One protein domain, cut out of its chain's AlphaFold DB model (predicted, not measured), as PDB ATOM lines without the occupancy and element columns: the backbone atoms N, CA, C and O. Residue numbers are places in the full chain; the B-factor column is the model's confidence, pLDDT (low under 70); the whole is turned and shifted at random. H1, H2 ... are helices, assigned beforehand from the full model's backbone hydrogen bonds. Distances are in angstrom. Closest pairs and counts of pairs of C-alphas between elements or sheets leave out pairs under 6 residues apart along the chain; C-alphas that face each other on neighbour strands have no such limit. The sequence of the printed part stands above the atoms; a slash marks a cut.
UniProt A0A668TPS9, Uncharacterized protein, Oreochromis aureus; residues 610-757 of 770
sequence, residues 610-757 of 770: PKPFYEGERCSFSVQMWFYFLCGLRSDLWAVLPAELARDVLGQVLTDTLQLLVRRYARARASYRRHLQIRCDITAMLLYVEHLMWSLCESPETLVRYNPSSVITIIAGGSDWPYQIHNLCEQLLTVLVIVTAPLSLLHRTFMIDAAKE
ATOM      1  N   PRO A 610     156.779  98.417  17.267       86.06
ATOM      2  CA  PRO A 610     156.600  99.260  16.090       86.06
ATOM      3  C   PRO A 610     155.359  98.908  15.254       86.06
ATOM      4  O   PRO A 610     154.946  99.724  14.429       86.06
ATOM      5  N   LYS A 611     154.756  97.725  15.423       88.00
ATOM      6  CA  LYS A 611     153.532  97.317  14.716       88.00
ATOM      7  C   LYS A 611     152.282  97.859  15.416       88.00
ATOM      8  O   LYS A 611     152.277  97.939  16.643       88.00
ATOM      9  N   PRO A 612     151.211  98.215  14.684       84.44
ATOM     10  CA  PRO A 612     149.929  98.547  15.306       84.44
ATOM     11  C   PRO A 612     149.344  97.329  16.038       84.44
ATOM     12  O   PRO A 612     149.505  96.196  15.588       84.44
ATOM     13  N   PHE A 613     148.662  97.557  17.161       86.25
ATOM     14  CA  PHE A 613     147.979  96.486  17.893       86.25
ATOM     15  C   PHE A 613     146.672  96.130  17.195       86.25
ATOM     16  O   PHE A 613     145.758  96.954  17.202       86.25
ATOM     17  N   TYR A 614     146.603  94.942  16.581       83.12
ATOM     18  CA  TYR A 614     145.404  94.428  15.895       83.12
ATOM     19  C   TYR A 614     144.693  95.496  15.047       83.12
ATOM     20  O   TYR A 614     143.481  95.648  15.118       83.12
ATOM     21  N   GLU A 615     145.480  96.319  14.343       77.19
ATOM     22  CA  GLU A 615     145.007  97.400  13.462       77.19
ATOM     23  C   GLU A 615     144.040  98.418  14.109       77.19
ATOM     24  O   GLU A 615     143.414  99.217  13.420       77.19
ATOM     25  N   GLY A 616     143.981  98.470  15.445       70.56
ATOM     26  CA  GLY A 616     143.065  99.334  16.194       70.56
ATOM     27  C   GLY A 616     141.640  98.787  16.335       70.56
ATOM     28  O   GLY A 616     140.768  99.523  16.789       70.56
ATOM     29  N   GLU A 617     141.397  97.524  15.979       77.56
ATOM     30  CA  GLU A 617     140.060  96.914  15.975       77.56
ATOM     31  C   GLU A 617     139.587  96.437  17.357       77.56
ATOM     32  O   GLU A 617     138.392  96.223  17.561       77.56
ATOM     33  N   ARG A 618     140.501  96.255  18.321       82.25
ATOM     34  CA  ARG A 618     140.165  95.712  19.648       82.25
ATOM     35  C   ARG A 618     141.024  96.274  20.779       82.25
ATOM     36  O   ARG A 618     142.185  96.628  20.570       82.25
ATOM     37  N   CYS A 619     140.453  96.284  21.985       87.00
ATOM     38  CA  CYS A 619     141.195  96.507  23.224       87.00
ATOM     39  C   CYS A 619     142.000  95.263  23.634       87.00
ATOM     40  O   CYS A 619     141.833  94.165  23.093       87.00
ATOM     41  N   SER A 620     142.909  95.461  24.583       91.62
ATOM     42  CA  SER A 620     143.765  94.447  25.180       91.62
ATOM     43  C   SER A 620     142.943  93.304  25.768       91.62
ATOM     44  O   SER A 620     141.972  93.518  26.499       91.62
ATOM     45  N   PHE A 621     143.358  92.072  25.478       90.44
ATOM     46  CA  PHE A 621     142.623  90.872  25.879       90.44
ATOM     47  C   PHE A 621     142.472  90.776  27.404       90.44
ATOM     48  O   PHE A 621     141.377  90.539  27.911       90.44
ATOM     49  N   SER A 622     143.545  91.053  28.146       93.25
ATOM     50  CA  SER A 622     143.526  91.124  29.613       93.25
ATOM     51  C   SER A 622     142.501  92.110  30.185       93.25
ATOM     52  O   SER A 622     141.929  91.833  31.235       93.25
ATOM     53  N   VAL A 623     142.220  93.227  29.504       94.50
ATOM     54  CA  VAL A 623     141.224  94.221  29.948       94.50
ATOM     55  C   VAL A 623     139.806  93.672  29.798       94.50
ATOM     56  O   VAL A 623     138.988  93.819  30.706       94.50
ATOM     57  N   GLN A 624     139.523  92.986  28.687       92.94
ATOM     58  CA  GLN A 624     138.233  92.319  28.474       92.94
ATOM     59  C   GLN A 624     138.016  91.194  29.490       92.94
ATOM     60  O   GLN A 624     136.964  91.114  30.121       92.94
ATOM     61  N   MET A 625     139.029  90.347  29.689       95.19
ATOM     62  CA  MET A 625     138.951  89.219  30.620       95.19
ATOM     63  C   MET A 625     138.797  89.667  32.072       95.19
ATOM     64  O   MET A 625     138.018  89.067  32.810       95.19
ATOM     65  N   TRP A 626     139.485  90.740  32.466       96.62
ATOM     66  CA  TRP A 626     139.306  91.374  33.770       96.62
ATOM     67  C   TRP A 626     137.849  91.801  33.996       96.62
ATOM     68  O   TRP A 626     137.255  91.443  35.012       96.62
ATOM     69  N   PHE A 627     137.233  92.482  33.027       96.50
ATOM     70  CA  PHE A 627     135.832  92.890  33.138       96.50
ATOM     71  C   PHE A 627     134.862  91.703  33.195       96.50
ATOM     72  O   PHE A 627     133.958  91.689  34.034       96.50
ATOM     73  N   TYR A 628     135.053  90.687  32.347       96.38
ATOM     74  CA  TYR A 628     134.212  89.488  32.374       96.38
ATOM     75  C   TYR A 628     134.310  88.747  33.707       96.38
ATOM     76  O   TYR A 628     133.286  88.314  34.238       96.38
ATOM     77  N   PHE A 629     135.515  88.652  34.276       97.06
ATOM     78  CA  PHE A 629     135.714  88.073  35.598       97.06
ATOM     79  C   PHE A 629     134.941  88.851  36.672       97.06
ATOM     80  O   PHE A 629     134.199  88.244  37.440       97.06
ATOM     81  N   LEU A 630     135.043  90.184  36.691       97.81
ATOM     82  CA  LEU A 630     134.321  91.021  37.657       97.81
ATOM     83  C   LEU A 630     132.796  90.931  37.502       97.81
ATOM     84  O   LEU A 630     132.076  90.920  38.500       97.81
ATOM     85  N   CYS A 631     132.288  90.818  36.272       96.94
ATOM     86  CA  CYS A 631     130.862  90.597  36.029       96.94
ATOM     87  C   CYS A 631     130.386  89.238  36.555       96.94
ATOM     88  O   CYS A 631     129.315  89.166  37.163       96.94
ATOM     89  N   GLY A 632     131.175  88.182  36.339       96.12
ATOM     90  CA  GLY A 632     130.907  86.852  36.891       96.12
ATOM     91  C   GLY A 632     130.915  86.869  38.418       96.12
ATOM     92  O   GLY A 632     129.936  86.464  39.037       96.12
ATOM     93  N   LEU A 633     131.955  87.460  39.016       96.38
ATOM     94  CA  LEU A 633     132.075  87.631  40.463       96.38
ATOM     95  C   LEU A 633     130.857  88.362  41.045       96.38
ATOM     96  O   LEU A 633     130.253  87.891  42.002       96.38
ATOM     97  N   ARG A 634     130.442  89.478  40.439       96.25
ATOM     98  CA  ARG A 634     129.235  90.212  40.842       96.25
ATOM     99  C   ARG A 634     127.986  89.328  40.816       96.25
ATOM    100  O   ARG A 634     127.187  89.373  41.746       96.25
ATOM    101  N   SER A 635     127.798  88.523  39.772       94.44
ATOM    102  CA  SER A 635     126.656  87.606  39.704       94.44
ATOM    103  C   SER A 635     126.694  86.569  40.835       94.44
ATOM    104  O   SER A 635     125.677  86.331  41.484       94.44
ATOM    105  N   ASP A 636     127.864  85.988  41.095       93.75
ATOM    106  CA  ASP A 636     128.040  84.924  42.087       93.75
ATOM    107  C   ASP A 636     127.887  85.434  43.530       93.75
ATOM    108  O   ASP A 636     127.244  84.777  44.354       93.75
ATOM    109  N   LEU A 637     128.408  86.628  43.836       94.81
ATOM    110  CA  LEU A 637     128.292  87.246  45.161       94.81
ATOM    111  C   LEU A 637     126.818  87.500  45.528       94.81
ATOM    112  O   LEU A 637     126.360  87.034  46.569       94.81
ATOM    113  N   TRP A 638     126.048  88.170  44.661       93.00
ATOM    114  CA  TRP A 638     124.640  88.519  44.937       93.00
ATOM    115  C   TRP A 638     123.674  87.330  44.864       93.00
ATOM    116  O   TRP A 638     122.539  87.422  45.344       93.00
ATOM    117  N   ALA A 639     124.095  86.211  44.272       91.75
ATOM    118  CA  ALA A 639     123.300  84.992  44.274       91.75
ATOM    119  C   ALA A 639     123.186  84.382  45.682       91.75
ATOM    120  O   ALA A 639     122.164  83.769  45.993       91.75
ATOM    121  N   VAL A 640     124.206  84.549  46.532       91.69
ATOM    122  CA  VAL A 640     124.346  83.773  47.776       91.69
ATOM    123  C   VAL A 640     124.584  84.648  49.015       91.69
ATOM    124  O   VAL A 640     123.964  84.397  50.052       91.69
ATOM    125  N   LEU A 641     125.438  85.673  48.928       92.56
ATOM    126  CA  LEU A 641     125.867  86.497  50.065       92.56
ATOM    127  C   LEU A 641     124.891  87.649  50.388       92.56
ATOM    128  O   LEU A 641     124.115  88.064  49.522       92.56
ATOM    129  N   PRO A 642     124.958  88.205  51.617       91.19
ATOM    130  CA  PRO A 642     124.335  89.486  51.953       91.19
ATOM    131  C   PRO A 642     124.823  90.625  51.052       91.19
ATOM    132  O   PRO A 642     125.980  90.634  50.622       91.19
ATOM    133  N   ALA A 643     123.956  91.608  50.795       88.94
ATOM    134  CA  ALA A 643     124.229  92.664  49.817       88.94
ATOM    135  C   ALA A 643     125.404  93.566  50.225       88.94
ATOM    136  O   ALA A 643     126.205  93.940  49.371       88.94
ATOM    137  N   GLU A 644     125.531  93.881  51.516       88.44
ATOM    138  CA  GLU A 644     126.633  94.701  52.037       88.44
ATOM    139  C   GLU A 644     127.983  94.003  51.857       88.44
ATOM    140  O   GLU A 644     128.911  94.566  51.284       88.44
ATOM    141  N   LEU A 645     128.069  92.726  52.234       91.19
ATOM    142  CA  LEU A 645     129.301  91.958  52.081       91.19
ATOM    143  C   LEU A 645     129.668  91.737  50.607       91.19
ATOM    144  O   LEU A 645     130.840  91.804  50.241       91.19
ATOM    145  N   ALA A 646     128.675  91.479  49.752       93.56
ATOM    146  CA  ALA A 646     128.879  91.368  48.310       93.56
ATOM    147  C   ALA A 646     129.450  92.670  47.722       93.56
ATOM    148  O   ALA A 646     130.374  92.634  46.904       93.56
ATOM    149  N   ARG A 647     128.940  93.818  48.184       92.31
ATOM    150  CA  ARG A 647     129.437  95.144  47.820       92.31
ATOM    151  C   ARG A 647     130.880  95.348  48.256       92.31
ATOM    152  O   ARG A 647     131.683  95.793  47.444       92.31
ATOM    153  N   ASP A 648     131.212  94.983  49.488       92.56
ATOM    154  CA  ASP A 648     132.565  95.139  50.021       92.56
ATOM    155  C   ASP A 648     133.595  94.291  49.282       92.56
ATOM    156  O   ASP A 648     134.642  94.801  48.884       92.56
ATOM    157  N   VAL A 649     133.284  93.019  49.021       95.44
ATOM    158  CA  VAL A 649     134.183  92.140  48.262       95.44
ATOM    159  C   VAL A 649     134.368  92.663  46.835       95.44
ATOM    160  O   VAL A 649     135.501  92.789  46.372       95.44
ATOM    161  N   LEU A 650     133.281  93.010  46.133       96.94
ATOM    162  CA  LEU A 650     133.383  93.543  44.771       96.94
ATOM    163  C   LEU A 650     134.140  94.880  44.741       96.94
ATOM    164  O   LEU A 650     134.972  95.084  43.858       96.94
ATOM    165  N   GLY A 651     133.868  95.769  45.698       95.38
ATOM    166  CA  GLY A 651     134.487  97.086  45.816       95.38
ATOM    167  C   GLY A 651     135.994  96.998  46.038       95.38
ATOM    168  O   GLY A 651     136.751  97.652  45.316       95.38
ATOM    169  N   GLN A 652     136.440  96.130  46.950       96.44
ATOM    170  CA  GLN A 652     137.862  95.891  47.204       96.44
ATOM    171  C   GLN A 652     138.560  95.292  45.975       96.44
ATOM    172  O   GLN A 652     139.579  95.820  45.525       96.44
ATOM    173  N   VAL A 653     137.997  94.227  45.381       97.94
ATOM    174  CA  VAL A 653     138.590  93.573  44.199       97.94
ATOM    175  C   VAL A 653     138.685  94.557  43.031       97.94
ATOM    176  O   VAL A 653     139.727  94.632  42.373       97.94
ATOM    177  N   LEU A 654     137.631  95.337  42.772       97.56
ATOM    178  CA  LEU A 654     137.631  96.341  41.709       97.56
ATOM    179  C   LEU A 654     138.682  97.424  41.969       97.56
ATOM    180  O   LEU A 654     139.462  97.733  41.072       97.56
ATOM    181  N   THR A 655     138.740  97.967  43.183       96.50
ATOM    182  CA  THR A 655     139.662  99.056  43.534       96.50
ATOM    183  C   THR A 655     141.122  98.633  43.381       96.50
ATOM    184  O   THR A 655     141.889  99.316  42.700       96.50
ATOM    185  N   ASP A 656     141.513  97.483  43.933       97.38
ATOM    186  CA  ASP A 656     142.906  97.017  43.888       97.38
ATOM    187  C   ASP A 656     143.351  96.666  42.466       97.38
ATOM    188  O   ASP A 656     144.450  97.018  42.019       97.38
ATOM    189  N   THR A 657     142.472  96.010  41.706       98.19
ATOM    190  CA  THR A 657     142.766  95.628  40.321       98.19
ATOM    191  C   THR A 657     142.789  96.830  39.382       98.19
ATOM    192  O   THR A 657     143.681  96.922  38.534       98.19
ATOM    193  N   LEU A 658     141.911  97.814  39.593       97.75
ATOM    194  CA  LEU A 658     141.944  99.089  38.883       97.75
ATOM    195  C   LEU A 658     143.202  99.893  39.233       97.75
ATOM    196  O   LEU A 658     143.832 100.463  38.342       97.75
ATOM    197  N   GLN A 659     143.632  99.893  40.496       97.38
ATOM    198  CA  GLN A 659     144.866 100.559  40.915       97.38
ATOM    199  C   GLN A 659     146.102  99.957  40.230       97.38
ATOM    200  O   GLN A 659     147.005 100.697  39.819       97.38
ATOM    201  N   LEU A 660     146.159  98.629  40.065       96.44
ATOM    202  CA  LEU A 660     147.210  97.985  39.275       96.44
ATOM    203  C   LEU A 660     147.203  98.495  37.826       96.44
ATOM    204  O   LEU A 660     148.265  98.851  37.306       96.44
ATOM    205  N   LEU A 661     146.029  98.553  37.190       95.88
ATOM    206  CA  LEU A 661     145.881  99.057  35.823       95.88
ATOM    207  C   LEU A 661     146.349 100.515  35.724       95.88
ATOM    208  O   LEU A 661     147.221 100.806  34.909       95.88
ATOM    209  N   VAL A 662     145.898 101.405  36.614       96.50
ATOM    210  CA  VAL A 662     146.343 102.812  36.668       96.50
ATOM    211  C   VAL A 662     147.868 102.905  36.692       96.50
ATOM    212  O   VAL A 662     148.471 103.585  35.861       96.50
ATOM    213  N   ARG A 663     148.524 102.162  37.595       94.19
ATOM    214  CA  ARG A 663     149.993 102.149  37.711       94.19
ATOM    215  C   ARG A 663     150.678 101.645  36.444       94.19
ATOM    216  O   ARG A 663     151.761 102.132  36.113       94.19
ATOM    217  N   ARG A 664     150.095 100.660  35.755       92.12
ATOM    218  CA  ARG A 664     150.643 100.130  34.500       92.12
ATOM    219  C   ARG A 664     150.531 101.147  33.372       92.12
ATOM    220  O   ARG A 664     151.550 101.451  32.757       92.12
ATOM    221  N   TYR A 665     149.347 101.706  33.143       93.06
ATOM    222  CA  TYR A 665     149.119 102.653  32.049       93.06
ATOM    223  C   TYR A 665     149.831 103.990  32.277       93.06
ATOM    224  O   TYR A 665     150.393 104.538  31.335       93.06
ATOM    225  N   ALA A 666     149.941 104.463  33.523       92.06
ATOM    226  CA  ALA A 666     150.728 105.657  33.849       92.06
ATOM    227  C   ALA A 666     152.231 105.504  33.545       92.06
ATOM    228  O   ALA A 666     152.936 106.490  33.345       92.06
ATOM    229  N   ARG A 667     152.741 104.265  33.515       89.81
ATOM    230  CA  ARG A 667     154.144 103.950  33.196       89.81
ATOM    231  C   ARG A 667     154.335 103.464  31.759       89.81
ATOM    232  O   ARG A 667     155.466 103.156  31.376       89.81
ATOM    233  N   ALA A 668     153.261 103.368  30.977       88.69
ATOM    234  CA  ALA A 668     153.324 102.868  29.616       88.69
ATOM    235  C   ALA A 668     154.134 103.820  28.727       88.69
ATOM    236  O   ALA A 668     153.922 105.030  28.710       88.69
ATOM    237  N   ARG A 669     155.069 103.259  27.956       87.25
ATOM    238  CA  ARG A 669     155.846 103.983  26.942       87.25
ATOM    239  C   ARG A 669     155.441 103.476  25.566       87.25
ATOM    240  O   ARG A 669     156.091 102.590  25.015       87.25
ATOM    241  N   ALA A 670     154.321 103.987  25.063       87.50
ATOM    242  CA  ALA A 670     153.786 103.556  23.780       87.50
ATOM    243  C   ALA A 670     154.573 104.116  22.594       87.50
ATOM    244  O   ALA A 670     154.957 105.284  22.571       87.50
ATOM    245  N   SER A 671     154.749 103.280  21.572       88.31
ATOM    246  CA  SER A 671     155.146 103.739  20.247       88.31
ATOM    247  C   SER A 671     154.022 104.568  19.610       88.31
ATOM    248  O   SER A 671     152.843 104.459  19.971       88.31
ATOM    249  N   TYR A 672     154.352 105.344  18.574       83.88
ATOM    250  CA  TYR A 672     153.340 106.063  17.794       83.88
ATOM    251  C   TYR A 672     152.297 105.122  17.167       83.88
ATOM    252  O   TYR A 672     151.184 105.544  16.889       83.88
ATOM    253  N   ARG A 673     152.592 103.833  16.966       85.12
ATOM    254  CA  ARG A 673     151.608 102.866  16.448       85.12
ATOM    255  C   ARG A 673     150.747 102.229  17.544       85.12
ATOM    256  O   ARG A 673     149.747 101.597  17.221       85.12
ATOM    257  N   ARG A 674     151.096 102.420  18.822       87.62
ATOM    258  CA  ARG A 674     150.448 101.790  19.985       87.62
ATOM    259  C   ARG A 674     149.654 102.753  20.870       87.62
ATOM    260  O   ARG A 674     148.866 102.293  21.687       87.62
ATOM    261  N   HIS A 675     149.758 104.071  20.685       86.62
ATOM    262  CA  HIS A 675     148.968 105.037  21.473       86.62
ATOM    263  C   HIS A 675     147.441 104.847  21.330       86.62
ATOM    264  O   HIS A 675     146.699 105.069  22.285       86.62
ATOM    265  N   LEU A 676     146.961 104.377  20.169       87.81
ATOM    266  CA  LEU A 676     145.541 104.066  19.952       87.81
ATOM    267  C   LEU A 676     145.053 102.875  20.787       87.81
ATOM    268  O   LEU A 676     143.891 102.865  21.187       87.81
ATOM    269  N   GLN A 677     145.933 101.914  21.089       90.88
ATOM    270  CA  GLN A 677     145.628 100.802  21.990       90.88
ATOM    271  C   GLN A 677     145.378 101.330  23.407       90.88
ATOM    272  O   GLN A 677     144.332 101.052  23.974       90.88
ATOM    273  N   ILE A 678     146.272 102.183  23.926       90.88
ATOM    274  CA  ILE A 678     146.092 102.833  25.238       90.88
ATOM    275  C   ILE A 678     144.774 103.611  25.284       90.88
ATOM    276  O   ILE A 678     144.041 103.531  26.269       90.88
ATOM    277  N   ARG A 679     144.448 104.327  24.199       90.69
ATOM    278  CA  ARG A 679     143.174 105.042  24.085       90.69
ATOM    279  C   ARG A 679     141.980 104.100  24.213       90.69
ATOM    280  O   ARG A 679     141.055 104.388  24.967       90.69
ATOM    281  N   CYS A 680     142.002 103.002  23.462       91.44
ATOM    282  CA  CYS A 680     140.942 102.000  23.455       91.44
ATOM    283  C   CYS A 680     140.793 101.336  24.831       91.44
ATOM    284  O   CYS A 680     139.688 101.285  25.363       91.44
ATOM    285  N   ASP A 681     141.905 100.920  25.437       94.31
ATOM    286  CA  ASP A 681     141.933 100.210  26.714       94.31
ATOM    287  C   ASP A 681     141.404 101.055  27.867       94.31
ATOM    288  O   ASP A 681     140.526 100.604  28.596       94.31
ATOM    289  N   ILE A 682     141.892 102.291  28.017       95.38
ATOM    290  CA  ILE A 682     141.437 103.170  29.100       95.38
ATOM    291  C   ILE A 682     139.962 103.539  28.907       95.38
ATOM    292  O   ILE A 682     139.201 103.525  29.870       95.38
ATOM    293  N   THR A 683     139.530 103.814  27.671       94.62
ATOM    294  CA  THR A 683     138.111 104.089  27.393       94.62
ATOM    295  C   THR A 683     137.242 102.886  27.766       94.62
ATOM    296  O   THR A 683     136.219 103.052  28.425       94.62
ATOM    297  N   ALA A 684     137.668 101.670  27.407       95.38
ATOM    298  CA  ALA A 684     136.969 100.447  27.782       95.38
ATOM    299  C   ALA A 684     136.921 100.265  29.306       95.38
ATOM    300  O   ALA A 684     135.852  99.997  29.841       95.38
ATOM    301  N   MET A 685     138.036 100.479  30.017       97.06
ATOM    302  CA  MET A 685     138.069 100.410  31.483       97.06
ATOM    303  C   MET A 685     137.077 101.372  32.130       97.06
ATOM    304  O   MET A 685     136.354 100.957  33.026       97.06
ATOM    305  N   LEU A 686     137.011 102.627  31.676       96.50
ATOM    306  CA  LEU A 686     136.080 103.615  32.232       96.50
ATOM    307  C   LEU A 686     134.616 103.177  32.047       96.50
ATOM    308  O   LEU A 686     133.847 103.219  33.004       96.50
ATOM    309  N   LEU A 687     134.253 102.670  30.863       95.81
ATOM    310  CA  LEU A 687     132.908 102.139  30.585       95.81
ATOM    311  C   LEU A 687     132.595 100.869  31.398       95.81
ATOM    312  O   LEU A 687     131.476 100.660  31.863       95.81
ATOM    313  N   TYR A 688     133.588 100.001  31.582       96.69
ATOM    314  CA  TYR A 688     133.459  98.786  32.387       96.69
ATOM    315  C   TYR A 688     133.270  99.098  33.871       96.69
ATOM    316  O   TYR A 688     132.424  98.488  34.525       96.69
ATOM    317  N   VAL A 689     134.020 100.067  34.397       96.06
ATOM    318  CA  VAL A 689     133.859 100.550  35.771       96.06
ATOM    319  C   VAL A 689     132.479 101.175  35.949       96.06
ATOM    320  O   VAL A 689     131.785 100.811  36.893       96.06
ATOM    321  N   GLU A 690     132.035 102.029  35.021       93.31
ATOM    322  CA  GLU A 690     130.685 102.612  35.037       93.31
ATOM    323  C   GLU A 690     129.600 101.531  35.173       93.31
ATOM    324  O   GLU A 690     128.700 101.650  36.006       93.31
ATOM    325  N   HIS A 691     129.714 100.433  34.419       93.81
ATOM    326  CA  HIS A 691     128.770  99.319  34.504       93.81
ATOM    327  C   HIS A 691     128.722  98.676  35.902       93.81
ATOM    328  O   HIS A 691     127.643  98.351  36.403       93.81
ATOM    329  N   LEU A 692     129.878  98.486  36.543       94.56
ATOM    330  CA  LEU A 692     129.980  97.843  37.859       94.56
ATOM    331  C   LEU A 692     129.571  98.774  39.009       94.56
ATOM    332  O   LEU A 692     129.042  98.301  40.019       94.56
ATOM    333  N   MET A 693     129.763 100.086  38.851       91.19
ATOM    334  CA  MET A 693     129.486 101.091  39.882       91.19
ATOM    335  C   MET A 693     128.033 101.085  40.368       91.19
ATOM    336  O   MET A 693     127.785 101.320  41.550       91.19
ATOM    337  N   TRP A 694     127.078 100.721  39.511       88.62
ATOM    338  CA  TRP A 694     125.667 100.573  39.888       88.62
ATOM    339  C   TRP A 694     125.415  99.535  40.986       88.62
ATOM    340  O   TRP A 694     124.406  99.614  41.673       88.62
ATOM    341  N   SER A 695     126.315  98.561  41.161       90.62
ATOM    342  CA  SER A 695     126.210  97.560  42.237       90.62
ATOM    343  C   SER A 695     126.943  97.981  43.514       90.62
ATOM    344  O   SER A 695     126.718  97.402  44.573       90.62
ATOM    345  N   LEU A 696     127.813  98.991  43.416       89.38
ATOM    346  CA  LEU A 696     128.587  99.540  44.531       89.38
ATOM    347  C   LEU A 696     127.926 100.754  45.185       89.38
ATOM    348  O   LEU A 696     128.249 101.090  46.319       89.38
ATOM    349  N   CYS A 697     126.991 101.392  44.486       85.75
ATOM    350  CA  CYS A 697     126.246 102.542  44.974       85.75
ATOM    351  C   CYS A 697     124.915 102.098  45.596       85.75
ATOM    352  O   CYS A 697     124.192 101.290  45.016       85.75
ATOM    353  N   GLU A 698     124.562 102.648  46.757       78.19
ATOM    354  CA  GLU A 698     123.255 102.397  47.390       78.19
ATOM    355  C   GLU A 698     122.131 103.199  46.731       78.19
ATOM    356  O   GLU A 698     120.964 102.819  46.786       78.19
ATOM    357  N   SER A 699     122.488 104.315  46.092       78.62
ATOM    358  CA  SER A 699     121.557 105.210  45.415       78.62
ATOM    359  C   SER A 699     122.192 105.857  44.177       78.62
ATOM    360  O   SER A 699     123.415 106.032  44.128       78.62
ATOM    361  N   PRO A 700     121.403 106.265  43.170       78.69
ATOM    362  CA  PRO A 700     121.917 107.013  42.021       78.69
ATOM    363  C   PRO A 700     122.654 108.299  42.422       78.69
ATOM    364  O   PRO A 700     123.602 108.713  41.760       78.69
ATOM    365  N   GLU A 701     122.269 108.928  43.532       79.19
ATOM    366  CA  GLU A 701     122.910 110.137  44.046       79.19
ATOM    367  C   GLU A 701     124.348 109.871  44.501       79.19
ATOM    368  O   GLU A 701     125.224 110.703  44.253       79.19
ATOM    369  N   THR A 702     124.607 108.706  45.113       77.38
ATOM    370  CA  THR A 702     125.963 108.292  45.530       77.38
ATOM    371  C   THR A 702     126.906 108.031  44.357       77.38
ATOM    372  O   THR A 702     128.117 108.132  44.521       77.38
ATOM    373  N   LEU A 703     126.372 107.771  43.160       79.38
ATOM    374  CA  LEU A 703     127.179 107.629  41.947       79.38
ATOM    375  C   LEU A 703     127.746 108.977  41.474       79.38
ATOM    376  O   LEU A 703     128.869 109.032  40.976       79.38
ATOM    377  N   VAL A 704     126.962 110.053  41.616       74.81
ATOM    378  CA  VAL A 704     127.237 111.373  41.018       74.81
ATOM    379  C   VAL A 704     127.878 112.345  42.010       74.81
ATOM    380  O   VAL A 704     128.632 113.231  41.607       74.81
ATOM    381  N   ARG A 705     127.563 112.238  43.307       66.38
ATOM    382  CA  ARG A 705     127.984 113.222  44.312       66.38
ATOM    383  C   ARG A 705     129.199 112.757  45.104       66.38
ATOM    384  O   ARG A 705     129.181 111.711  45.739       66.38
ATOM    385  N   TYR A 706     130.204 113.628  45.159       62.16
ATOM    386  CA  TYR A 706     131.293 113.556  46.128       62.16
ATOM    387  C   TYR A 706     130.739 113.710  47.550       62.16
ATOM    388  O   TYR A 706     130.091 114.719  47.850       62.16
ATOM    389  N   ASN A 707     130.993 112.737  48.428       61.97
ATOM    390  CA  ASN A 707     130.622 112.847  49.833       61.97
ATOM    391  C   ASN A 707     131.802 113.434  50.636       61.97
ATOM    392  O   ASN A 707     132.812 112.772  50.829       61.97
ATOM    393  N   PRO A 708     131.726 114.660  51.177       55.91
ATOM    394  CA  PRO A 708     132.800 115.185  52.026       55.91
ATOM    395  C   PRO A 708     132.999 114.378  53.327       55.91
ATOM    396  O   PRO A 708     134.032 114.513  53.980       55.91
ATOM    397  N   SER A 709     132.048 113.506  53.692       60.75
ATOM    398  CA  SER A 709     132.166 112.560  54.810       60.75
ATOM    399  C   SER A 709     132.998 111.309  54.486       60.75
ATOM    400  O   SER A 709     133.311 110.561  55.412       60.75
ATOM    401  N   SER A 710     133.394 111.075  53.226       62.22
ATOM    402  CA  SER A 710     134.166 109.891  52.806       62.22
ATOM    403  C   SER A 710     135.444 109.710  53.618       62.22
ATOM    404  O   SER A 710     135.783 108.604  54.023       62.22
ATOM    405  N   VAL A 711     136.135 110.813  53.922       61.19
ATOM    406  CA  VAL A 711     137.370 110.793  54.716       61.19
ATOM    407  C   VAL A 711     137.099 110.315  56.145       61.19
ATOM    408  O   VAL A 711     137.871 109.529  56.681       61.19
ATOM    409  N   ILE A 712     135.985 110.734  56.749       60.00
ATOM    410  CA  ILE A 712     135.596 110.332  58.109       60.00
ATOM    411  C   ILE A 712     135.194 108.852  58.133       60.00
ATOM    412  O   ILE A 712     135.623 108.127  59.025       60.00
ATOM    413  N   THR A 713     134.436 108.389  57.135       62.72
ATOM    414  CA  THR A 713     134.037 106.978  56.996       62.72
ATOM    415  C   THR A 713     135.252 106.067  56.814       62.72
ATOM    416  O   THR A 713     135.351 105.047  57.491       62.72
ATOM    417  N   ILE A 714     136.222 106.477  55.987       63.88
ATOM    418  CA  ILE A 714     137.486 105.753  55.780       63.88
ATOM    419  C   ILE A 714     138.326 105.717  57.065       63.88
ATOM    420  O   ILE A 714     138.853 104.667  57.431       63.88
ATOM    421  N   ILE A 715     138.423 106.833  57.794       58.88
ATOM    422  CA  ILE A 715     139.148 106.897  59.077       58.88
ATOM    423  C   ILE A 715     138.472 106.033  60.155       58.88
ATOM    424  O   ILE A 715     139.159 105.463  61.001       58.88
ATOM    425  N   ALA A 716     137.145 105.898  60.118       54.41
ATOM    426  CA  ALA A 716     136.373 105.048  61.025       54.41
ATOM    427  C   ALA A 716     136.420 103.546  60.669       54.41
ATOM    428  O   ALA A 716     135.796 102.743  61.362       54.41
ATOM    429  N   GLY A 717     137.156 103.158  59.621       56.06
ATOM    430  CA  GLY A 717     137.286 101.766  59.181       56.06
ATOM    431  C   GLY A 717     136.180 101.281  58.238       56.06
ATOM    432  O   GLY A 717     136.114 100.085  57.969       56.06
ATOM    433  N   GLY A 718     135.324 102.177  57.736       63.03
ATOM    434  CA  GLY A 718     134.383 101.894  56.651       63.03
ATOM    435  C   GLY A 718     134.997 102.154  55.271       63.03
ATOM    436  O   GLY A 718     136.007 102.841  55.137       63.03
ATOM    437  N   SER A 719     134.384 101.625  54.218       68.94
ATOM    438  CA  SER A 719     134.869 101.730  52.841       68.94
ATOM    439  C   SER A 719     133.994 102.671  52.006       68.94
ATOM    440  O   SER A 719     132.827 102.401  51.740       68.94
ATOM    441  N   ASP A 720     134.561 103.791  51.544       83.88
ATOM    442  CA  ASP A 720     133.921 104.610  50.503       83.88
ATOM    443  C   ASP A 720     134.422 104.176  49.120       83.88
ATOM    444  O   ASP A 720     135.350 104.767  48.551       83.88
ATOM    445  N   TRP A 721     133.848 103.078  48.616       88.50
ATOM    446  CA  TRP A 721     134.210 102.526  47.308       88.50
ATOM    447  C   TRP A 721     133.997 103.525  46.163       88.50
ATOM    448  O   TRP A 721     134.933 103.690  45.375       88.50
ATOM    449  N   PRO A 722     132.847 104.229  46.056       88.69
ATOM    450  CA  PRO A 722     132.630 105.185  44.974       88.69
ATOM    451  C   PRO A 722     133.721 106.252  44.891       88.69
ATOM    452  O   PRO A 722     134.255 106.494  43.810       88.69
ATOM    453  N   TYR A 723     134.110 106.844  46.023       86.12
ATOM    454  CA  TYR A 723     135.163 107.855  46.053       86.12
ATOM    455  C   TYR A 723     136.519 107.310  45.580       86.12
ATOM    456  O   TYR A 723     137.180 107.922  44.736       86.12
ATOM    457  N   GLN A 724     136.942 106.154  46.097       88.75
ATOM    458  CA  GLN A 724     138.229 105.558  45.726       88.75
ATOM    459  C   GLN A 724     138.284 105.212  44.235       88.75
ATOM    460  O   GLN A 724     139.277 105.503  43.566       88.75
ATOM    461  N   ILE A 725     137.204 104.641  43.702       92.75
ATOM    462  CA  ILE A 725     137.116 104.236  42.299       92.75
ATOM    463  C   ILE A 725     137.094 105.458  41.375       92.75
ATOM    464  O   ILE A 725     137.821 105.467  40.377       92.75
ATOM    465  N   HIS A 726     136.344 106.512  41.714       91.38
ATOM    466  CA  HIS A 726     136.321 107.761  40.942       91.38
ATOM    467  C   HIS A 726     137.706 108.404  40.844       91.38
ATOM    468  O   HIS A 726     138.136 108.757  39.748       91.38
ATOM    469  N   ASN A 727     138.459 108.457  41.946       90.88
ATOM    470  CA  ASN A 727     139.832 108.974  41.937       90.88
ATOM    471  C   ASN A 727     140.773 108.161  41.033       90.88
ATOM    472  O   ASN A 727     141.672 108.715  40.395       90.88
ATOM    473  N   LEU A 728     140.613 106.835  40.988       95.88
ATOM    474  CA  LEU A 728     141.394 105.983  40.087       95.88
ATOM    475  C   LEU A 728     140.985 106.205  38.623       95.88
ATOM    476  O   LEU A 728     141.850 106.255  37.746       95.88
ATOM    477  N   CYS A 729     139.692 106.400  38.357       95.62
ATOM    478  CA  CYS A 729     139.186 106.742  37.028       95.62
ATOM    479  C   CYS A 729     139.697 108.108  36.549       95.62
ATOM    480  O   CYS A 729     140.086 108.238  35.391       95.62
ATOM    481  N   GLU A 730     139.781 109.105  37.431       94.12
ATOM    482  CA  GLU A 730     140.353 110.421  37.122       94.12
ATOM    483  C   GLU A 730     141.843 110.323  36.752       94.12
ATOM    484  O   GLU A 730     142.301 110.938  35.783       94.12
ATOM    485  N   GLN A 731     142.606 109.486  37.460       95.94
ATOM    486  CA  GLN A 731     144.000 109.209  37.106       95.94
ATOM    487  C   GLN A 731     144.114 108.533  35.735       95.94
ATOM    488  O   GLN A 731     144.965 108.917  34.934       95.94
ATOM    489  N   LEU A 732     143.244 107.566  35.425       96.62
ATOM    490  CA  LEU A 732     143.194 106.947  34.098       96.62
ATOM    491  C   LEU A 732     142.838 107.959  33.005       96.62
ATOM    492  O   LEU A 732     143.487 107.973  31.961       96.62
ATOM    493  N   LEU A 733     141.863 108.837  33.250       94.81
ATOM    494  CA  LEU A 733     141.494 109.908  32.326       94.81
ATOM    495  C   LEU A 733     142.669 110.865  32.089       94.81
ATOM    496  O   LEU A 733     142.948 111.239  30.952       94.81
ATOM    497  N   THR A 734     143.418 111.197  33.139       92.38
ATOM    498  CA  THR A 734     144.636 112.009  33.036       92.38
ATOM    499  C   THR A 734     145.683 111.327  32.152       92.38
ATOM    500  O   THR A 734     146.239 111.955  31.250       92.38
ATOM    501  N   VAL A 735     145.917 110.023  32.346       92.31
ATOM    502  CA  VAL A 735     146.820 109.234  31.490       92.31
ATOM    503  C   VAL A 735     146.333 109.225  30.041       92.31
ATOM    504  O   VAL A 735     147.130 109.449  29.131       92.31
ATOM    505  N   LEU A 736     145.033 109.014  29.814       91.75
ATOM    506  CA  LEU A 736     144.419 109.031  28.488       91.75
ATOM    507  C   LEU A 736     144.689 110.357  27.770       91.75
ATOM    508  O   LEU A 736     145.176 110.351  26.639       91.75
ATOM    509  N   VAL A 737     144.419 111.482  28.435       88.19
ATOM    510  CA  VAL A 737     144.619 112.825  27.877       88.19
ATOM    511  C   VAL A 737     146.093 113.064  27.558       88.19
ATOM    512  O   VAL A 737     146.415 113.444  26.436       88.19
ATOM    513  N   ILE A 738     147.003 112.789  28.494       85.19
ATOM    514  CA  ILE A 738     148.437 113.060  28.310       85.19
ATOM    515  C   ILE A 738     149.043 112.186  27.205       85.19
ATOM    516  O   ILE A 738     149.803 112.682  26.376       85.19
ATOM    517  N   VAL A 739     148.724 110.889  27.175       83.25
ATOM    518  CA  VAL A 739     149.357 109.935  26.250       83.25
ATOM    519  C   VAL A 739     148.795 110.044  24.832       83.25
ATOM    520  O   VAL A 739     149.500 109.732  23.871       83.25
ATOM    521  N   THR A 740     147.538 110.470  24.675       80.94
ATOM    522  CA  THR A 740     146.858 110.468  23.366       80.94
ATOM    523  C   THR A 740     146.667 111.850  22.749       80.94
ATOM    524  O   THR A 740     146.328 111.934  21.566       80.94
ATOM    525  N   ALA A 741     146.903 112.934  23.493       80.75
ATOM    526  CA  ALA A 741     146.788 114.279  22.947       80.75
ATOM    527  C   ALA A 741     147.869 114.562  21.881       80.75
ATOM    528  O   ALA A 741     149.041 114.214  22.059       80.75
ATOM    529  N   PRO A 742     147.512 115.249  20.779       79.38
ATOM    530  CA  PRO A 742     148.488 115.752  19.822       79.38
ATOM    531  C   PRO A 742     149.548 116.614  20.513       79.38
ATOM    532  O   PRO A 742     149.221 117.564  21.227       79.38
ATOM    533  N   LEU A 743     150.826 116.328  20.251       75.31
ATOM    534  CA  LEU A 743     151.950 117.027  20.885       75.31
ATOM    535  C   LEU A 743     151.888 118.550  20.678       75.31
ATOM    536  O   LEU A 743     152.246 119.313  21.570       75.31
ATOM    537  N   SER A 744     151.387 118.996  19.523       77.88
ATOM    538  CA  SER A 744     151.180 120.414  19.211       77.88
ATOM    539  C   SER A 744     150.164 121.092  20.136       77.88
ATOM    540  O   SER A 744     150.351 122.257  20.485       77.88
ATOM    541  N   LEU A 745     149.115 120.376  20.554       78.25
ATOM    542  CA  LEU A 745     148.113 120.873  21.497       78.25
ATOM    543  C   LEU A 745     148.676 120.910  22.916       78.25
ATOM    544  O   LEU A 745     148.572 121.948  23.557       78.25
ATOM    545  N   LEU A 746     149.351 119.847  23.368       75.38
ATOM    546  CA  LEU A 746     150.006 119.835  24.682       75.38
ATOM    547  C   LEU A 746     151.035 120.965  24.803       75.38
ATOM    548  O   LEU A 746     150.987 121.745  25.751       75.38
ATOM    549  N   HIS A 747     151.919 121.106  23.811       77.56
ATOM    550  CA  HIS A 747     152.914 122.177  23.773       77.56
ATOM    551  C   HIS A 747     152.257 123.560  23.845       77.56
ATOM    552  O   HIS A 747     152.714 124.418  24.594       77.56
ATOM    553  N   ARG A 748     151.165 123.781  23.102       79.50
ATOM    554  CA  ARG A 748     150.427 125.048  23.132       79.50
ATOM    555  C   ARG A 748     149.838 125.332  24.514       79.50
ATOM    556  O   ARG A 748     149.966 126.456  24.978       79.50
ATOM    557  N   THR A 749     149.226 124.348  25.167       77.62
ATOM    558  CA  THR A 749     148.621 124.527  26.495       77.62
ATOM    559  C   THR A 749     149.680 124.845  27.553       77.62
ATOM    560  O   THR A 749     149.572 125.863  28.232       77.62
ATOM    561  N   PHE A 750     150.768 124.067  27.618       75.50
ATOM    562  CA  PHE A 750     151.829 124.282  28.612       75.50
ATOM    563  C   PHE A 750     152.648 125.562  28.371       75.50
ATOM    564  O   PHE A 750     153.032 126.227  29.329       75.50
ATOM    565  N   MET A 751     152.886 125.953  27.112       75.69
ATOM    566  CA  MET A 751     153.589 127.206  26.800       75.69
ATOM    567  C   MET A 751     152.740 128.455  27.063       75.69
ATOM    568  O   MET A 751     153.291 129.498  27.409       75.69
ATOM    569  N   ILE A 752     151.416 128.373  26.898       65.50
ATOM    570  CA  ILE A 752     150.505 129.489  27.189       65.50
ATOM    571  C   ILE A 752     150.345 129.686  28.702       65.50
ATOM    572  O   ILE A 752     150.320 130.830  29.149       65.50
ATOM    573  N   ASP A 753     150.283 128.611  29.492       59.50
ATOM    574  CA  ASP A 753     150.182 128.725  30.953       59.50
ATOM    575  C   ASP A 753     151.501 129.186  31.596       59.50
ATOM    576  O   ASP A 753     151.481 130.066  32.457       59.50
ATOM    577  N   ALA A 754     152.660 128.738  31.095       58.31
ATOM    578  CA  ALA A 754     153.965 129.265  31.520       58.31
ATOM    579  C   ALA A 754     154.138 130.770  31.212       58.31
ATOM    580  O   ALA A 754     154.814 131.500  31.941       58.31
ATOM    581  N   ALA A 755     153.502 131.263  30.142       56.25
ATOM    582  CA  ALA A 755     153.483 132.685  29.804       56.25
ATOM    583  C   ALA A 755     152.507 133.510  30.671       56.25
ATOM    584  O   ALA A 755     152.660 134.725  30.750       56.25
ATOM    585  N   LYS A 756     151.525 132.881  31.335       55.19
ATOM    586  CA  LYS A 756     150.587 133.551  32.255       55.19
ATOM    587  C   LYS A 756     151.112 133.646  33.688       55.19
ATOM    588  O   LYS A 756     150.856 134.650  34.342       55.19
ATOM    589  N   GLU A 757     151.890 132.672  34.167       50.94
ATOM    590  CA  GLU A 757     152.530 132.741  35.499       50.94
ATOM    591  C   GLU A 757     153.612 133.833  35.605       50.94
ATOM    592  O   GLU A 757     153.996 134.231  36.703       50.94
TER     593      GLU A 757
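Overview. This is residues 610 to 757 of the 770 residues of an uncharacterized protein of Oreochromis aureus (UniProt A0A668TPS9). Four long helices, H1, H2, H3 and H6, make an up-and-down bundle, each running against the one before it; H2 and H3 lie between H1 and H6. From one end of the bundle H7 turns off, and residues 747 to 757, of which 747 to 756 belong to H7, stick out as an arm, while short H4 and H5 lie near the other end. The printed part has 148 residues, seven named helices, H1 to H7 in order, and no named strand: all helix. It is only just loose, close to compact, with a radius of gyration of the C-alphas of 18.0 A, and flat, spanning 52 by 43 by 23 A.

Along the chain. From residue 610, go to C-alpha 621 at (142.623, 90.872, 25.879), where H1 begins, running 29.4 A to 640. Next find H2, residues 643 to 666, 33.6 A, and H3, 675 to 696, 31.3 A. H4, 700 to 704, and H5, 710 to 715, precede H6, 721 to 740, 28.2 A. H7, 743 to 756, covers 20.1 A and ends at C-alpha 756, (150.587, 133.551, 32.255).

Arrangement. Start at the hub, H3. It touches H6 at a shallow tilt of 14 degrees, opposite ways, closest at C-alphas 679 and 736, 6.1 A. H2 and H3 form a helical hairpin, C-alphas 647 and 696 being closest at 5.6 A. H1 and H6 are apart. H7 is close to H6 but not clearly touching, about perpendicular at 75 degrees. Every O i to N i+4 pair is within hydrogen-bond range in H2, H5, H6 and H7, against 15 of 16 in H1, 15 of 18 in H3 and 0 of 1 in H4, where 2 of 2 O i to N i+3 pairs are.

Size, cuts and confidence. C-alphas 640 and 755 are farthest apart, 59.7 A. The printed part has no cut and no long link. Look for pLDDT under 70 at residues 705 to 719 and 752 to 757.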